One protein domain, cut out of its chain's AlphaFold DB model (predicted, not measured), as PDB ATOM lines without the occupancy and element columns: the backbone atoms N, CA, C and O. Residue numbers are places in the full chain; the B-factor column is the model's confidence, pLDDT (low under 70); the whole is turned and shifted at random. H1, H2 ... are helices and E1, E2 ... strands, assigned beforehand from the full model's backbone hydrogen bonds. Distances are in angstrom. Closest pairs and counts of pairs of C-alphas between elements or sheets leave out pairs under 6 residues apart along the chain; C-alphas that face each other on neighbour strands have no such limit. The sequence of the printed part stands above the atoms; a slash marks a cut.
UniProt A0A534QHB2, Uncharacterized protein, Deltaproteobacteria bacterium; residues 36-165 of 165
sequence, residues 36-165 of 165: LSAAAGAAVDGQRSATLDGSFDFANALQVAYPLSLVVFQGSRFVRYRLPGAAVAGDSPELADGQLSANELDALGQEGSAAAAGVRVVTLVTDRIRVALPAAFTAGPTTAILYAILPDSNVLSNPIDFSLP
ATOM      1  N   LEU A  36      99.344  22.991  20.836       93.69
ATOM      2  CA  LEU A  36      99.095  21.892  19.907       93.69
ATOM      3  C   LEU A  36      97.586  21.661  19.830       93.69
ATOM      4  O   LEU A  36      96.935  21.457  20.853       93.69
ATOM      5  N   SER A  37      97.023  21.724  18.627       95.12
ATOM      6  CA  SER A  37      95.579  21.622  18.389       95.12
ATOM      7  C   SER A  37      95.158  20.262  17.836       95.12
ATOM      8  O   SER A  37      94.048  19.814  18.117       95.12
ATOM      9  N   ALA A  38      96.028  19.594  17.077       95.62
ATOM     10  CA  ALA A  38      95.784  18.246  16.574       95.62
ATOM     11  C   ALA A  38      97.092  17.465  16.424       95.62
ATOM     12  O   ALA A  38      98.147  18.035  16.152       95.62
ATOM     13  N   ALA A  39      97.016  16.144  16.578       97.69
ATOM     14  CA  ALA A  39      98.117  15.245  16.275       97.69
ATOM     15  C   ALA A  39      97.591  13.955  15.638       97.69
ATOM     16  O   ALA A  39      96.539  13.441  16.015       97.69
ATOM     17  N   ALA A  40      98.325  13.435  14.657       97.81
ATOM     18  CA  ALA A  40      97.977  12.209  13.953       97.81
ATOM     19  C   ALA A  40      99.223  11.376  13.644       97.81
ATOM     20  O   ALA A  40     100.198  11.874  13.071       97.81
ATOM     21  N   GLY A  41      99.162  10.092  13.993       97.12
ATOM     22  CA  GLY A  41     100.142   9.091  13.597       97.12
ATOM     23  C   GLY A  41      99.870   8.557  12.193       97.12
ATOM     24  O   GLY A  41      98.723   8.361  11.800       97.12
ATOM     25  N   ALA A  42     100.927   8.287  11.436       96.88
ATOM     26  CA  ALA A  42     100.843   7.643  10.129       96.88
ATOM     27  C   ALA A  42     102.033   6.704   9.913       96.88
ATOM     28  O   ALA A  42     103.110   6.932  10.460       96.88
ATOM     29  N   ALA A  43     101.868   5.687   9.072       93.81
ATOM     30  CA  ALA A  43     102.967   4.875   8.561       93.81
ATOM     31  C   ALA A  43     103.195   5.224   7.086       93.81
ATOM     32  O   ALA A  43     102.264   5.180   6.285       93.81
ATOM     33  N   VAL A  44     104.425   5.588   6.734       86.19
ATOM     34  CA  VAL A  44     104.836   5.925   5.368       86.19
ATOM     35  C   VAL A  44     106.080   5.115   5.052       86.19
ATOM     36  O   VAL A  44     107.052   5.172   5.800       86.19
ATOM     37  N   ASP A  45     106.027   4.317   3.987       85.31
ATOM     38  CA  ASP A  45     107.129   3.448   3.548       85.31
ATOM     39  C   ASP A  45     107.676   2.530   4.661       85.31
ATOM     40  O   ASP A  45     108.872   2.278   4.769       85.31
ATOM     41  N   GLY A  46     106.786   2.046   5.536       83.50
ATOM     42  CA  GLY A  46     107.142   1.197   6.678       83.50
ATOM     43  C   GLY A  46     107.733   1.943   7.882       83.50
ATOM     44  O   GLY A  46     107.974   1.321   8.914       83.50
ATOM     45  N   GLN A  47     107.919   3.264   7.798       91.44
ATOM     46  CA  GLN A  47     108.359   4.106   8.909       91.44
ATOM     47  C   GLN A  47     107.179   4.877   9.516       91.44
ATOM     48  O   GLN A  47     106.354   5.461   8.812       91.44
ATOM     49  N   ARG A  48     107.103   4.916  10.851       96.12
ATOM     50  CA  ARG A  48     106.106   5.729  11.557       96.12
ATOM     51  C   ARG A  48     106.456   7.211  11.488       96.12
ATOM     52  O   ARG A  48     107.618   7.611  11.536       96.12
ATOM     53  N   SER A  49     105.429   8.037  11.408       97.19
ATOM     54  CA  SER A  49     105.512   9.489  11.378       97.19
ATOM     55  C   SER A  49     104.393  10.088  12.216       97.19
ATOM     56  O   SER A  49     103.359   9.453  12.419       97.19
ATOM     57  N   ALA A  50     104.606  11.311  12.687       97.56
ATOM     58  CA  ALA A  50     103.586  12.097  13.363       97.56
ATOM     59  C   ALA A  50     103.434  13.440  12.650       97.56
ATOM     60  O   ALA A  50     104.426  14.062  12.261       97.56
ATOM     61  N   THR A  51     102.190  13.867  12.468       97.88
ATOM     62  CA  THR A  51     101.842  15.228  12.052       97.88
ATOM     63  C   THR A  51     101.197  15.919  13.236       97.88
ATOM     64  O   THR A  51     100.293  15.349  13.839       97.88
ATOM     65  N   LEU A  52     101.679  17.111  13.567       97.56
ATOM     66  CA  LEU A  52     101.188  17.934  14.659       97.56
ATOM     67  C   LEU A  52     100.799  19.293  14.098       97.56
ATOM     68  O   LEU A  52     101.629  19.950  13.466       97.56
ATOM     69  N   ASP A  53      99.561  19.690  14.348       96.44
ATOM     70  CA  ASP A  53      99.035  21.004  14.012       96.44
ATOM     71  C   ASP A  53      98.956  21.851  15.284       96.44
ATOM     72  O   ASP A  53      98.685  21.341  16.377       96.44
ATOM     73  N   GLY A  54      99.216  23.147  15.160       92.44
ATOM     74  CA  GLY A  54      99.263  24.029  16.313       92.44
ATOM     75  C   GLY A  54      99.583  25.477  15.985       92.44
ATOM     76  O   GLY A  54      99.732  25.871  14.834       92.44
ATOM     77  N   SER A  55      99.699  26.272  17.038       87.44
ATOM     78  CA  SER A  55     100.212  27.633  16.992       87.44
ATOM     79  C   SER A  55     101.542  27.666  17.728       87.44
ATOM     80  O   SER A  55     101.649  27.213  18.866       87.44
ATOM     81  N   PHE A  56     102.562  28.200  17.073       85.25
ATOM     82  CA  PHE A  56     103.867  28.449  17.662       85.25
ATOM     83  C   PHE A  56     104.524  29.623  16.943       85.25
ATOM     84  O   PHE A  56     104.103  30.035  15.860       85.25
ATOM     85  N   ASP A  57     105.559  30.187  17.554       81.44
ATOM     86  CA  ASP A  57     106.279  31.314  16.978       81.44
ATOM     87  C   ASP A  57     107.181  30.856  15.829       81.44
ATOM     88  O   ASP A  57     108.378  30.635  15.996       81.44
ATOM     89  N   PHE A  58     106.587  30.656  14.654       78.25
ATOM     90  CA  PHE A  58     107.287  30.137  13.484       78.25
ATOM     91  C   PHE A  58     108.449  31.036  13.045       78.25
ATOM     92  O   PHE A  58     109.509  30.542  12.667       78.25
ATOM     93  N   ALA A  59     108.276  32.360  13.115       78.56
ATOM     94  CA  ALA A  59     109.318  33.310  12.734       78.56
ATOM     95  C   ALA A  59     110.556  33.176  13.630       78.56
ATOM     96  O   ALA A  59     111.683  33.227  13.134       78.56
ATOM     97  N   ASN A  60     110.352  32.957  14.932       77.38
ATOM     98  CA  ASN A  60     111.442  32.654  15.849       77.38
ATOM     99  C   ASN A  60     111.947  31.211  15.690       77.38
ATOM    100  O   ASN A  60     113.154  31.013  15.687       77.38
ATOM    101  N   ALA A  61     111.084  30.224  15.437       73.75
ATOM    102  CA  ALA A  61     111.464  28.820  15.226       73.75
ATOM    103  C   ALA A  61     112.437  28.592  14.055       73.75
ATOM    104  O   ALA A  61     113.157  27.597  14.033       73.75
ATOM    105  N   LEU A  62     112.463  29.493  13.070       78.38
ATOM    106  CA  LEU A  62     113.435  29.452  11.973       78.38
ATOM    107  C   LEU A  62     114.797  30.063  12.336       78.38
ATOM    108  O   LEU A  62     115.769  29.880  11.601       78.38
ATOM    109  N   GLN A  63     114.892  30.798  13.443       78.56
ATOM    110  CA  GLN A  63     116.153  31.366  13.901       78.56
ATOM    111  C   GLN A  63     116.988  30.276  14.566       78.56
ATOM    112  O   GLN A  63     116.544  29.606  15.490       78.56
ATOM    113  N   VAL A  64     118.247  30.152  14.146       69.50
ATOM    114  CA  VAL A  64     119.193  29.141  14.659       69.50
ATOM    115  C   VAL A  64     119.358  29.197  16.185       69.50
ATOM    116  O   VAL A  64     119.674  28.187  16.808       69.50
ATOM    117  N   ALA A  65     119.143  30.367  16.790       76.69
ATOM    118  CA  ALA A  65     119.294  30.586  18.223       76.69
ATOM    119  C   ALA A  65     118.002  30.383  19.033       76.69
ATOM    120  O   ALA A  65     118.063  30.449  20.259       76.69
ATOM    121  N   TYR A  66     116.845  30.164  18.395       82.12
ATOM    122  CA  TYR A  66     115.605  29.977  19.138       82.12
ATOM    123  C   TYR A  66     115.514  28.535  19.659       82.12
ATOM    124  O   TYR A  66     115.552  27.591  18.869       82.12
ATOM    125  N   PRO A  67     115.404  28.323  20.979       87.94
ATOM    126  CA  PRO A  67     115.555  27.008  21.596       87.94
ATOM    127  C   PRO A  67     114.261  26.179  21.551       87.94
ATOM    128  O   PRO A  67     113.907  25.536  22.538       87.94
ATOM    129  N   LEU A  68     113.544  26.178  20.421       91.50
ATOM    130  CA  LEU A  68     112.318  25.397  20.255       91.50
ATOM    131  C   LEU A  68     112.645  23.917  20.053       91.50
ATOM    132  O   LEU A  68     113.482  23.541  19.228       91.50
ATOM    133  N   SER A  69     111.956  23.067  20.802       94.81
ATOM    134  CA  SER A  69     112.050  21.620  20.688       94.81
ATOM    135  C   SER A  69     110.662  20.986  20.678       94.81
ATOM    136  O   SER A  69     109.745  21.442  21.355       94.81
ATOM    137  N   LEU A  70     110.527  19.910  19.914       96.56
ATOM    138  CA  LEU A  70     109.391  18.995  19.957       96.56
ATOM    139  C   LEU A  70     109.853  17.698  20.605       96.56
ATOM    140  O   LEU A  70     110.810  17.098  20.121       96.56
ATOM    141  N   VAL A  71     109.162  17.230  21.636       97.88
ATOM    142  CA  VAL A  71     109.329  15.869  22.154       97.88
ATOM    143  C   VAL A  71     108.106  15.031  21.801       97.88
ATOM    144  O   VAL A  71     106.973  15.493  21.909       97.88
ATOM    145  N   VAL A  72     108.350  13.806  21.345       98.19
ATOM    146  CA  VAL A  72     107.341  12.766  21.133       98.19
ATOM    147  C   VAL A  72     107.756  11.566  21.967       98.19
ATOM    148  O   VAL A  72     108.920  11.164  21.896       98.19
ATOM    149  N   PHE A  73     106.840  10.997  22.744       98.19
ATOM    150  CA  PHE A  73     107.164   9.912  23.663       98.19
ATOM    151  C   PHE A  73     106.048   8.874  23.811       98.19
ATOM    152  O   PHE A  73     104.874   9.139  23.545       98.19
ATOM    153  N   GLN A  74     106.454   7.663  24.187       96.56
ATOM    154  CA  GLN A  74     105.608   6.495  24.422       96.56
ATOM    155  C   GLN A  74     106.124   5.779  25.679       96.56
ATOM    156  O   GLN A  74     107.130   5.065  25.632       96.56
ATOM    157  N   GLY A  75     105.455   5.998  26.814       95.19
ATOM    158  CA  GLY A  75     106.023   5.671  28.128       95.19
ATOM    159  C   GLY A  75     107.317   6.457  28.361       95.19
ATOM    160  O   GLY A  75     107.398   7.625  27.999       95.19
ATOM    161  N   SER A  76     108.363   5.799  28.866       96.56
ATOM    162  CA  SER A  76     109.682   6.422  29.066       96.56
ATOM    163  C   SER A  76     110.444   6.706  27.768       96.56
ATOM    164  O   SER A  76     111.412   7.462  27.771       96.56
ATOM    165  N   ARG A  77     110.068   6.078  26.649       97.31
ATOM    166  CA  ARG A  77     110.806   6.204  25.389       97.31
ATOM    167  C   ARG A  77     110.479   7.522  24.720       97.31
ATOM    168  O   ARG A  77     109.310   7.799  24.469       97.31
ATOM    169  N   PHE A  78     111.498   8.264  24.304       98.25
ATOM    170  CA  PHE A  78     111.307   9.548  23.649       98.25
ATOM    171  C   PHE A  78     112.166   9.744  22.407       98.25
ATOM    172  O   PHE A  78     113.208   9.121  22.189       98.25
ATOM    173  N   VAL A  79     111.714  10.689  21.593       98.19
ATOM    174  CA  VAL A  79     112.513  11.373  20.592       98.19
ATOM    175  C   VAL A  79     112.262  12.869  20.708       98.19
ATOM    176  O   VAL A  79     111.123  13.327  20.764       98.19
ATOM    177  N   ARG A  80     113.344  13.638  20.733       97.62
ATOM    178  CA  ARG A  80     113.351  15.091  20.762       97.62
ATOM    179  C   ARG A  80     113.917  15.636  19.461       97.62
ATOM    180  O   ARG A  80     115.037  15.307  19.081       97.62
ATOM    181  N   TYR A  81     113.183  16.534  18.826       96.56
ATOM    182  CA  TYR A  81     113.593  17.282  17.646       96.56
ATOM    183  C   TYR A  81     113.884  18.722  18.046       96.56
ATOM    184  O   TYR A  81     112.979  19.423  18.492       96.56
ATOM    185  N   ARG A  82     115.124  19.181  17.858       91.69
ATOM    186  CA  ARG A  82     115.434  20.613  17.942       91.69
ATOM    187  C   ARG A  82     115.023  21.291  16.635       91.69
ATOM    188  O   ARG A  82     115.253  20.743  15.558       91.69
ATOM    189  N   LEU A  83     114.416  22.469  16.724       88.12
ATOM    190  CA  LEU A  83     113.899  23.225  15.586       88.12
ATOM    191  C   LEU A  83     114.658  24.560  15.482       88.12
ATOM    192  O   LEU A  83     114.363  25.457  16.268       88.12
ATOM    193  N   PRO A  84     115.628  24.697  14.551       80.81
ATOM    194  CA  PRO A  84     116.216  23.664  13.686       80.81
ATOM    195  C   PRO A  84     117.302  22.828  14.400       80.81
ATOM    196  O   PRO A  84     117.977  23.306  15.309       80.81
ATOM    197  N   GLY A  85     117.536  21.586  13.964       85.19
ATOM    198  CA  GLY A  85     118.615  20.761  14.516       85.19
ATOM    199  C   GLY A  85     118.449  19.252  14.337       85.19
ATOM    200  O   GLY A  85     117.493  18.769  13.730       85.19
ATOM    201  N   ALA A  86     119.425  18.507  14.864       90.50
ATOM    202  CA  ALA A  86     119.406  17.048  14.882       90.50
ATOM    203  C   ALA A  86     118.442  16.515  15.952       90.50
ATOM    204  O   ALA A  86     118.255  17.132  17.004       90.50
ATOM    205  N   ALA A  87     117.854  15.352  15.679       96.56
ATOM    206  CA  ALA A  87     117.026  14.651  16.644       96.56
ATOM    207  C   ALA A  87     117.883  13.853  17.640       96.56
ATOM    208  O   ALA A  87     118.933  13.307  17.288       96.56
ATOM    209  N   VAL A  88     117.404  13.762  18.875       97.81
ATOM    210  CA  VAL A  88     117.970  12.961  19.965       97.81
ATOM    211  C   VAL A  88     116.907  11.962  20.403       97.81
ATOM    212  O   VAL A  88     115.749  12.339  20.537       97.81
ATOM    213  N   ALA A  89     117.264  10.699  20.603       97.81
ATOM    214  CA  ALA A  89     116.339   9.663  21.058       97.81
ATOM    215  C   ALA A  89     116.928   8.879  22.234       97.81
ATOM    216  O   ALA A  89     118.150   8.740  22.349       97.81
ATOM    217  N   GLY A  90     116.059   8.358  23.093       97.38
ATOM    218  CA  GLY A  90     116.458   7.598  24.270       97.38
ATOM    219  C   GLY A  90     115.272   7.207  25.139       97.38
ATOM    220  O   GLY A  90     114.128   7.200  24.683       97.38
ATOM    221  N   ASP A  91     115.574   6.903  26.393       97.38
ATOM    222  CA  ASP A  91     114.604   6.648  27.449       97.38
ATOM    223  C   ASP A  91     114.824   7.672  28.570       97.38
ATOM    224  O   ASP A  91     115.968   8.030  28.858       97.38
ATOM    225  N   SER A  92     113.732   8.140  29.170       97.12
ATOM    226  CA  SER A  92     113.698   9.131  30.243       97.12
ATOM    227  C   SER A  92     112.776   8.652  31.367       97.12
ATOM    228  O   SER A  92     111.622   8.308  31.085       97.12
ATOM    229  N   PRO A  93     113.231   8.617  32.631       95.44
ATOM    230  CA  PRO A  93     112.355   8.343  33.763       95.44
ATOM    231  C   PRO A  93     111.321   9.457  33.978       95.44
ATOM    232  O   PRO A  93     110.232   9.156  34.452       95.44
ATOM    233  N   GLU A  94     111.617  10.696  33.571       94.25
ATOM    234  CA  GLU A  94     110.713  11.845  33.747       94.25
ATOM    235  C   GLU A  94     109.430  11.717  32.921       94.25
ATOM    236  O   GLU A  94     108.409  12.287  33.262       94.25
ATOM    237  N   LEU A  95     109.457  10.917  31.852       95.00
ATOM    238  CA  LEU A  95     108.297  10.677  30.988       95.00
ATOM    239  C   LEU A  95     107.492   9.435  31.399       95.00
ATOM    240  O   LEU A  95     106.503   9.084  30.752       95.00
ATOM    241  N   ALA A  96     107.924   8.719  32.442       90.19
ATOM    242  CA  ALA A  96     107.337   7.436  32.820       90.19
ATOM    243  C   ALA A  96     105.893   7.556  33.334       90.19
ATOM    244  O   ALA A  96     105.127   6.598  33.215       90.19
ATOM    245  N   ASP A  97     105.512   8.712  33.879       89.88
ATOM    246  CA  ASP A  97     104.149   9.004  34.333       89.88
ATOM    247  C   ASP A  97     103.238   9.558  33.218       89.88
ATOM    248  O   ASP A  97     102.047   9.793  33.439       89.88
ATOM    249  N   GLY A  98     103.776   9.709  32.003       88.25
ATOM    250  CA  GLY A  98     103.060  10.226  30.842       88.25
ATOM    251  C   GLY A  98     102.977  11.754  30.782       88.25
ATOM    252  O   GLY A  98     102.279  12.280  29.914       88.25
ATOM    253  N   GLN A  99     103.654  12.470  31.679       90.81
ATOM    254  CA  GLN A  99     103.671  13.927  31.725       90.81
ATOM    255  C   GLN A  99     105.087  14.466  31.496       90.81
ATOM    256  O   GLN A  99     106.060  13.727  31.420       90.81
ATOM    257  N   LEU A 100     105.175  15.776  31.270       94.12
ATOM    258  CA  LEU A 100     106.439  16.502  31.254       94.12
ATOM    259  C   LEU A 100     106.195  17.881  31.849       94.12
ATOM    260  O   LEU A 100     105.406  18.671  31.316       94.12
ATOM    261  N   SER A 101     106.870  18.171  32.949       92.56
ATOM    262  CA  SER A 101     106.813  19.454  33.628       92.56
ATOM    263  C   SER A 101     107.968  20.365  33.208       92.56
ATOM    264  O   SER A 101     108.996  19.944  32.676       92.56
ATOM    265  N   ALA A 102     107.819  21.664  33.469       90.69
ATOM    266  CA  ALA A 102     108.852  22.648  33.149       90.69
ATOM    267  C   ALA A 102     110.178  22.420  33.894       90.69
ATOM    268  O   ALA A 102     111.222  22.844  33.399       90.69
ATOM    269  N   ASN A 103     110.130  21.766  35.059       92.06
ATOM    270  CA  ASN A 103     111.294  21.513  35.910       92.06
ATOM    271  C   ASN A 103     112.102  20.287  35.449       92.06
ATOM    272  O   ASN A 103     113.273  20.167  35.788       92.06
ATOM    273  N   GLU A 104     111.497  19.402  34.656       94.38
ATOM    274  CA  GLU A 104     112.130  18.189  34.116       94.38
ATOM    275  C   GLU A 104     112.874  18.443  32.799       94.38
ATOM    276  O   GLU A 104     113.661  17.610  32.353       94.38
ATOM    277  N   LEU A 105     112.663  19.605  32.165       93.88
ATOM    278  CA  LEU A 105     113.240  19.916  30.852       93.88
ATOM    279  C   LEU A 105     114.772  19.898  30.835       93.88
ATOM    280  O   LEU A 105     115.356  19.514  29.820       93.88
ATOM    281  N   ASP A 106     115.416  20.284  31.937       92.19
ATOM    282  CA  ASP A 106     116.874  20.255  32.052       92.19
ATOM    283  C   ASP A 106     117.401  18.818  32.143       92.19
ATOM    284  O   ASP A 106     118.375  18.482  31.466       92.19
ATOM    285  N   ALA A 107     116.730  17.961  32.922       93.56
ATOM    286  CA  ALA A 107     117.068  16.545  33.050       93.56
ATOM    287  C   ALA A 107     116.878  15.830  31.708       93.56
ATOM    288  O   ALA A 107     117.842  15.304  31.146       93.56
ATOM    289  N   LEU A 108     115.687  15.959  31.109       94.88
ATOM    290  CA  LEU A 108     115.393  15.453  29.769       94.88
ATOM    291  C   LEU A 108     116.417  15.980  28.753       94.88
ATOM    292  O   LEU A 108     116.867  15.256  27.864       94.88
ATOM    293  N   GLY A 109     116.811  17.253  28.867       92.94
ATOM    294  CA  GLY A 109     117.820  17.938  28.054       92.94
ATOM    295  C   GLY A 109     119.150  17.192  27.932       92.94
ATOM    296  O   GLY A 109     119.760  17.205  26.860       92.94
ATOM    297  N   GLN A 110     119.563  16.508  28.996       94.31
ATOM    298  CA  GLN A 110     120.833  15.784  29.087       94.31
ATOM    299  C   GLN A 110     120.731  14.316  28.653       94.31
ATOM    300  O   GLN A 110     121.752  13.651  28.487       94.31
ATOM    301  N   GLU A 111     119.517  13.816  28.440       95.88
ATOM    302  CA  GLU A 111     119.255  12.416  28.133       95.88
ATOM    303  C   GLU A 111     119.247  12.110  26.635       95.88
ATOM    304  O   GLU A 111     119.028  12.963  25.766       95.88
ATOM    305  N   GLY A 112     119.426  10.821  26.348       96.12
ATOM    306  CA  GLY A 112     119.397  10.265  25.007       96.12
ATOM    307  C   GLY A 112     120.717  10.397  24.254       96.12
ATOM    308  O   GLY A 112     121.759  10.794  24.770       96.12
ATOM    309  N   SER A 113     120.668   9.997  22.992       96.44
ATOM    310  CA  SER A 113     121.794  10.035  22.064       96.44
ATOM    311  C   SER A 113     121.315  10.460  20.680       96.44
ATOM    312  O   SER A 113     120.110  10.554  20.436       96.44
ATOM    313  N   ALA A 114     122.243  10.754  19.769       96.81
ATOM    314  CA  ALA A 114     121.890  11.122  18.403       96.81
ATOM    315  C   ALA A 114     120.952  10.072  17.784       96.81
ATOM    316  O   ALA A 114     121.253   8.877  17.779       96.81
ATOM    317  N   ALA A 115     119.809  10.521  17.268       96.31
ATOM    318  CA  ALA A 115     118.856   9.623  16.641       96.31
ATOM    319  C   ALA A 115     119.406   9.076  15.311       96.31
ATOM    320  O   ALA A 115     120.262   9.683  14.664       96.31
ATOM    321  N   ALA A 116     118.885   7.925  14.877       94.19
ATOM    322  CA  ALA A 116     119.229   7.352  13.578       94.19
ATOM    323  C   ALA A 116     118.891   8.323  12.430       94.19
ATOM    324  O   ALA A 116     117.913   9.062  12.509       94.19
ATOM    325  N   ALA A 117     119.638   8.279  11.321       88.69
ATOM    326  CA  ALA A 117     119.532   9.255  10.223       88.69
ATOM    327  C   ALA A 117     118.119   9.408   9.606       88.69
ATOM    328  O   ALA A 117     117.783  10.455   9.052       88.69
ATOM    329  N   GLY A 118     117.271   8.377   9.704       91.56
ATOM    330  CA  GLY A 118     115.875   8.420   9.252       91.56
ATOM    331  C   GLY A 118     114.935   9.229  10.155       91.56
ATOM    332  O   GLY A 118     113.828   9.553   9.727       91.56
ATOM    333  N   VAL A 119     115.359   9.571  11.372       96.12
ATOM    334  CA  VAL A 119     114.570  10.263  12.396       96.12
ATOM    335  C   VAL A 119     114.826  11.760  12.304       96.12
ATOM    336  O   VAL A 119     115.896  12.248  12.663       96.12
ATOM    337  N   ARG A 120     113.854  12.500  11.772       95.81
ATOM    338  CA  ARG A 120     114.023  13.927  11.467       95.81
ATOM    339  C   ARG A 120     112.700  14.665  11.363       95.81
ATOM    340  O   ARG A 120     111.646  14.061  11.163       95.81
ATOM    341  N   VAL A 121     112.791  15.988  11.388       94.75
ATOM    342  CA  VAL A 121     111.714  16.871  10.940       94.75
ATOM    343  C   VAL A 121     111.620  16.771   9.417       94.75
ATOM    344  O   VAL A 121     112.583  17.037   8.704       94.75
ATOM    345  N   VAL A 122     110.470  16.319   8.926       93.81
ATOM    346  CA  VAL A 122     110.170  16.146   7.496       93.81
ATOM    347  C   VAL A 122     109.585  17.427   6.916       93.81
ATOM    348  O   VAL A 122     109.866  17.787   5.776       93.81
ATOM    349  N   THR A 123     108.745  18.113   7.688       93.06
ATOM    350  CA  THR A 123     108.104  19.361   7.275       93.06
ATOM    351  C   THR A 123     107.946  20.263   8.486       93.06
ATOM    352  O   THR A 123     107.515  19.804   9.542       93.06
ATOM    353  N   LEU A 124     108.289  21.538   8.320       91.44
ATOM    354  CA  LEU A 124     108.064  22.594   9.296       91.44
ATOM    355  C   LEU A 124     107.473  23.788   8.547       91.44
ATOM    356  O   LEU A 124     108.154  24.407   7.730       91.44
ATOM    357  N   VAL A 125     106.203  24.073   8.799       91.25
ATOM    358  CA  VAL A 125     105.488  25.248   8.282       91.25
ATOM    359  C   VAL A 125     104.782  25.951   9.439       91.25
ATOM    360  O   VAL A 125     104.853  25.482  10.570       91.25
ATOM    361  N   THR A 126     104.147  27.090   9.176       87.94
ATOM    362  CA  THR A 126     103.685  28.037  10.205       87.94
ATOM    363  C   THR A 126     102.816  27.431  11.304       87.94
ATOM    364  O   THR A 126     102.925  27.846  12.452       87.94
ATOM    365  N   ASP A 127     101.986  26.455  10.964       90.81
ATOM    366  CA  ASP A 127     100.994  25.844  11.844       90.81
ATOM    367  C   ASP A 127     101.132  24.320  11.938       90.81
ATOM    368  O   ASP A 127     100.288  23.660  12.542       90.81
ATOM    369  N   ARG A 128     102.178  23.743  11.333       94.31
ATOM    370  CA  ARG A 128     102.314  22.291  11.200       94.31
ATOM    371  C   ARG A 128     103.754  21.815  11.256       94.31
ATOM    372  O   ARG A 128     104.641  22.315  10.560       94.31
ATOM    373  N   ILE A 129     103.944  20.740  12.012       95.38
ATOM    374  CA  ILE A 129     105.193  19.996  12.119       95.38
ATOM    375  C   ILE A 129     104.923  18.551  11.723       95.38
ATOM    376  O   ILE A 129     104.040  17.893  12.267       95.38
ATOM    377  N   ARG A 130     105.711  18.025  10.788       96.00
ATOM    378  CA  ARG A 130     105.721  16.601  10.456       96.00
ATOM    379  C   ARG A 130     107.077  16.018  10.794       96.00
ATOM    380  O   ARG A 130     108.095  16.518  10.317       96.00
ATOM    381  N   VAL A 131     107.087  14.935  11.557       96.94
ATOM    382  CA  VAL A 131     108.308  14.236  11.968       96.94
ATOM    383  C   VAL A 131     108.270  12.769  11.578       96.94
ATOM    384  O   VAL A 131     107.214  12.141  11.547       96.94
ATOM    385  N   ALA A 132     109.443  12.225  11.284       97.00
ATOM    386  CA  ALA A 132     109.660  10.803  11.079       97.00
ATOM    387  C   ALA A 132     110.220  10.207  12.374       97.00
ATOM    388  O   ALA A 132     111.248  10.671  12.861       97.00
ATOM    389  N   LEU A 133     109.539   9.204  12.929       97.25
ATOM    390  CA  LEU A 133     109.824   8.647  14.251       97.25
ATOM    391  C   LEU A 133     110.862   7.511  14.183       97.25
ATOM    392  O   LEU A 133     111.029   6.891  13.125       97.25
ATOM    393  N   PRO A 134     111.547   7.203  15.303       95.88
ATOM    394  CA  PRO A 134     112.383   6.010  15.416       95.88
ATOM    395  C   PRO A 134     111.581   4.718  15.232       95.88
ATOM    396  O   PRO A 134     110.449   4.614  15.697       95.88
ATOM    397  N   ALA A 135     112.207   3.685  14.659       93.12
ATOM    398  CA  ALA A 135     111.596   2.358  14.506       93.12
ATOM    399  C   ALA A 135     111.215   1.693  15.846       93.12
ATOM    400  O   ALA A 135     110.369   0.806  15.877       93.12
ATOM    401  N   ALA A 136     111.825   2.136  16.951       93.81
ATOM    402  CA  ALA A 136     111.495   1.685  18.296       93.81
ATOM    403  C   ALA A 136     110.110   2.157  18.775       93.81
ATOM    404  O   ALA A 136     109.577   1.578  19.715       93.81
ATOM    405  N   PHE A 137     109.510   3.187  18.170       95.81
ATOM    406  CA  PHE A 137     108.124   3.551  18.470       95.81
ATOM    407  C   PHE A 137     107.195   2.497  17.875       95.81
ATOM    408  O   PHE A 137     107.284   2.202  16.681       95.81
ATOM    409  N   THR A 138     106.312   1.933  18.695       95.62
ATOM    410  CA  THR A 138     105.356   0.899  18.286       95.62
ATOM    411  C   THR A 138     103.963   1.484  18.088       95.62
ATOM    412  O   THR A 138     103.688   2.611  18.496       95.62
ATOM    413  N   ALA A 139     103.070   0.705  17.475       96.31
ATOM    414  CA  ALA A 139     101.654   1.048  17.423       96.31
ATOM    415  C   ALA A 139     101.114   1.272  18.843       96.31
ATOM    416  O   ALA A 139     101.522   0.569  19.775       96.31
ATOM    417  N   GLY A 140     100.207   2.231  19.001       96.88
ATOM    418  CA  GLY A 140      99.567   2.530  20.279       96.88
ATOM    419  C   GLY A 140      99.662   3.993  20.716       96.88
ATOM    420  O   GLY A 140     100.066   4.855  19.931       96.88
ATOM    421  N   PRO A 141      99.273   4.274  21.973       97.00
ATOM    422  CA  PRO A 141      99.227   5.624  22.519       97.00
ATOM    423  C   PRO A 141     100.596   6.297  22.466       97.00
ATOM    424  O   PRO A 141     101.624   5.658  22.703       97.00
ATOM    425  N   THR A 142     100.607   7.573  22.112       97.81
ATOM    426  CA  THR A 142     101.800   8.411  22.001       97.81
ATOM    427  C   THR A 142     101.419   9.838  22.362       97.81
ATOM    428  O   THR A 142     100.342  10.304  21.993       97.81
ATOM    429  N   THR A 143     102.319  10.534  23.042       97.94
ATOM    430  CA  THR A 143     102.113  11.917  23.465       97.94
ATOM    431  C   THR A 143     103.178  12.801  22.834       97.94
ATOM    432  O   THR A 143     104.307  12.367  22.578       97.94
ATOM    433  N   ALA A 144     102.821  14.047  22.543       97.88
ATOM    434  CA  ALA A 144     103.761  15.049  22.080       97.88
ATOM    435  C   ALA A 144     103.587  16.387  22.793       97.88
ATOM    436  O   ALA A 144     102.479  16.777  23.157       97.88
ATOM    437  N   ILE A 145     104.709  17.085  22.971       96.62
ATOM    438  CA  ILE A 145     104.789  18.390  23.630       96.62
ATOM    439  C   ILE A 145     105.805  19.255  22.880       96.62
ATOM    440  O   ILE A 145     106.909  18.807  22.558       96.62
ATOM    441  N   LEU A 146     105.444  20.510  22.617       95.19
ATOM    442  CA  LEU A 146     106.388  21.546  22.208       95.19
ATOM    443  C   LEU A 146     106.889  22.292  23.433       95.19
ATOM    444  O   LEU A 146     106.110  22.601  24.331       95.19
ATOM    445  N   TYR A 147     108.168  22.639  23.452       94.12
ATOM    446  CA  TYR A 147     108.711  23.478  24.506       94.12
ATOM    447  C   TYR A 147     109.858  24.362  24.022       94.12
ATOM    448  O   TYR A 147     110.526  24.064  23.030       94.12
ATOM    449  N   ALA A 148     110.096  25.448  24.749       91.75
ATOM    450  CA  ALA A 148     111.236  26.332  24.570       91.75
ATOM    451  C   ALA A 148     111.862  26.663  25.931       91.75
ATOM    452  O   ALA A 148     111.154  27.043  26.865       91.75
ATOM    453  N   ILE A 149     113.187  26.530  26.029       90.06
ATOM    454  CA  ILE A 149     113.965  26.894  27.225       90.06
ATOM    455  C   ILE A 149     114.499  28.312  27.018       90.06
ATOM    456  O   ILE A 149     115.485  28.495  26.305       90.06
ATOM    457  N   LEU A 150     113.827  29.325  27.571       86.81
ATOM    458  CA  LEU A 150     114.234  30.730  27.449       86.81
ATOM    459  C   LEU A 150     114.987  31.181  28.713       86.81
ATOM    460  O   LEU A 150     114.783  30.594  29.772       86.81
ATOM    461  N   PRO A 151     115.810  32.248  28.645       84.31
ATOM    462  CA  PRO A 151     116.585  32.720  29.798       84.31
ATOM    463  C   PRO A 151     115.745  33.028  31.046       84.31
ATOM    464  O   PRO A 151     116.197  32.782  32.158       84.31
ATOM    465  N   ASP A 152     114.532  33.554  30.850       83.38
ATOM    466  CA  ASP A 152     113.668  34.005  31.946       83.38
ATOM    467  C   ASP A 152     112.608  32.967  32.347       83.38
ATOM    468  O   ASP A 152     112.080  33.020  33.458       83.38
ATOM    469  N   SER A 153     112.235  32.055  31.441       84.19
ATOM    470  CA  SER A 153     111.208  31.041  31.709       84.19
ATOM    471  C   SER A 153     111.180  29.926  30.666       84.19
ATOM    472  O   SER A 153     111.409  30.145  29.475       84.19
ATOM    473  N   ASN A 154     110.805  28.731  31.114       89.69
ATOM    474  CA  ASN A 154     110.462  27.627  30.230       89.69
ATOM    475  C   ASN A 154     109.008  27.763  29.773       89.69
ATOM    476  O   ASN A 154     108.114  28.015  30.582       89.69
ATOM    477  N   VAL A 155     108.767  27.568  28.480       89.94
ATOM    478  CA  VAL A 155     107.425  27.567  27.887       89.94
ATOM    479  C   VAL A 155     107.141  26.173  27.354       89.94
ATOM    480  O   VAL A 155     107.967  25.624  26.631       89.94
ATOM    481  N   LEU A 156     105.984  25.610  27.696       93.06
ATOM    482  CA  LEU A 156     105.513  24.317  27.203       93.06
ATOM    483  C   LEU A 156     104.145  24.502  26.555       93.06
ATOM    484  O   LEU A 156     103.350  25.336  26.996       93.06
ATOM    485  N   SER A 157     103.864  23.713  25.524       93.62
ATOM    486  CA  SER A 157     102.507  23.546  25.029       93.62
ATOM    487  C   SER A 157     101.683  22.671  25.960       93.62
ATOM    488  O   SER A 157     102.206  21.980  26.834       93.62
ATOM    489  N   ASN A 158     100.377  22.624  25.705       93.31
ATOM    490  CA  ASN A 158      99.576  21.503  26.171       93.31
ATOM    491  C   ASN A 158     100.157  20.179  25.631       93.31
ATOM    492  O   ASN A 158     100.620  20.150  24.480       93.31
ATOM    493  N   PRO A 159     100.120  19.090  26.420       95.44
ATOM    494  CA  PRO A 159     100.326  17.759  25.876       95.44
ATOM    495  C   PRO A 159      99.213  17.440  24.885       95.44
ATOM    496  O   PRO A 159      98.063  17.867  25.050       95.44
ATOM    497  N   ILE A 160      99.571  16.711  23.834       96.50
ATOM    498  CA  ILE A 160      98.607  16.176  22.885       96.50
ATOM    499  C   ILE A 160      98.825  14.683  22.696       96.50
ATOM    500  O   ILE A 160      99.919  14.236  22.345       96.50
ATOM    501  N   ASP A 161      97.757  13.931  22.923       97.50
ATOM    502  CA  ASP A 161      97.746  12.486  22.768       97.50
ATOM    503  C   ASP A 161      97.243  12.110  21.377       97.50
ATOM    504  O   ASP A 161      96.316  12.708  20.828       97.50
ATOM    505  N   PHE A 162      97.859  11.087  20.801       97.69
ATOM    506  CA  PHE A 162      97.467  10.495  19.532       97.69
ATOM    507  C   PHE A 162      97.844   9.012  19.511       97.69
ATOM    508  O   PHE A 162      98.513   8.500  20.407       97.69
ATOM    509  N   SER A 163      97.393   8.297  18.483       97.88
ATOM    510  CA  SER A 163      97.737   6.888  18.300       97.88
ATOM    511  C   SER A 163      98.634   6.708  17.087       97.88
ATOM    512  O   SER A 163      98.386   7.290  16.025       97.88
ATOM    513  N   LEU A 164      99.668   5.887  17.242       97.75
ATOM    514  CA  LEU A 164     100.474   5.391  16.137       97.75
ATOM    515  C   LEU A 164      99.863   4.105  15.560       97.75
ATOM    516  O   LEU A 164      99.451   3.239  16.338       97.75
ATOM    517  N   PRO A 165      99.827   3.956  14.221       94.56
ATOM    518  CA  PRO A 165      99.375   2.729  13.569       94.56
ATOM    519  C   PRO A 165     100.377   1.570  13.692       94.56
ATOM    520  O   PRO A 165     101.589   1.796  13.954       94.56
TER     521      PRO A 165
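Overview. This is residues 36 to 165 of the 165 residues of an uncharacterized protein of Deltaproteobacteria bacterium (UniProt A0A534QHB2). Two strongly twisted sheets lie face to face as a sandwich with crossed strands: a larger, branched one of E3, E4, E5, E8, E9 and E10, and a smaller one of E1, E2, E7 and E6. The larger sheet curls round the short helix H2 on its side away from the smaller sheet, E1 runs beside E10 where the sheets come close, and the short helix H1 sits at one end, grazing both. The printed part has 130 residues, with two named helices and ten named strands in the order E1 E2 H1 E3 E4 E5 H2 E6 E7 E8 E9 E10, and its class is mostly strand. Neighbour strands are antiparallel in both sheets, and the smaller one runs E1, E2, E7, E6. The whole is compact and rounded, with a radius of gyration of the C-alphas of 13.3 A and spans of 40 by 31 by 27 A.

Arrangement. In the larger sheet, E8 (residues 140 to 149) has E3 (68 to 74) on one side, and E9 (154 to 156) and E10 (160 to 164) on the other side. N 71 and O 145 of E3 and E8 are 2.9 A apart, N 148 and O 155 of the hairpin E8 and E9 2.8 A, and N 142 and O 162 of E8 and E10 2.9 A, each within hydrogen-bond range. E3, E4 (77 to 83) and E5 (87 to 91) form a meander, each strand the antiparallel neighbour of the one before, with N 72 to O 79 at 2.9 A and N 80 to O 88 at 2.7 A. H2 (105 to 110) is on this sheet; its closest C-alphas with E8 are those of Leu 105 and Ile 149, 7.9 A apart. In the smaller sheet, E1 (36 to 44) and E6 (120 to 125) are edge strands, and E2 (47 to 55) and E7 (128 to 132) inner ones; N 40 and O 51 are 2.9 A apart, N 52 and O 129 2.8 A, and N 122 and O 130 2.8 A. The facing parts of the sheets are 9.4 A centre to centre, their strands at 51 degrees. The closest C-alphas of E1 and E10 are those of Gly 41 and Leu 164, 4.5 A apart. H1 (58 to 61) only grazes each sheet and is apart from H2. Every O i to N i+4 pair of H2 is within hydrogen-bond range; H1 is too short for such a pair.

Along the chain. E8 is 29.1 A long, from C-alpha 140 at (99.567, 2.530, 20.279) to C-alpha 149 at (113.965, 26.894, 27.225). E2 measures 26.2 A, E1 22.3 A, E3 20.5 A and E4 19.9 A. E1 begins at C-alpha 36, (99.095, 21.892, 19.907), and E10 ends at C-alpha 164, (100.474, 5.391, 16.137).

Size, cuts and confidence. The C-alphas of Asp 45 and Asp 152 are the two farthest apart, 42.2 A. The printed part has no cut, and it ends at the chain's last residue, 165. The link from E5 to H2, residues 92 to 104, is long. The mean pLDDT of the printed part is 92.6, and residue 64 is under 70.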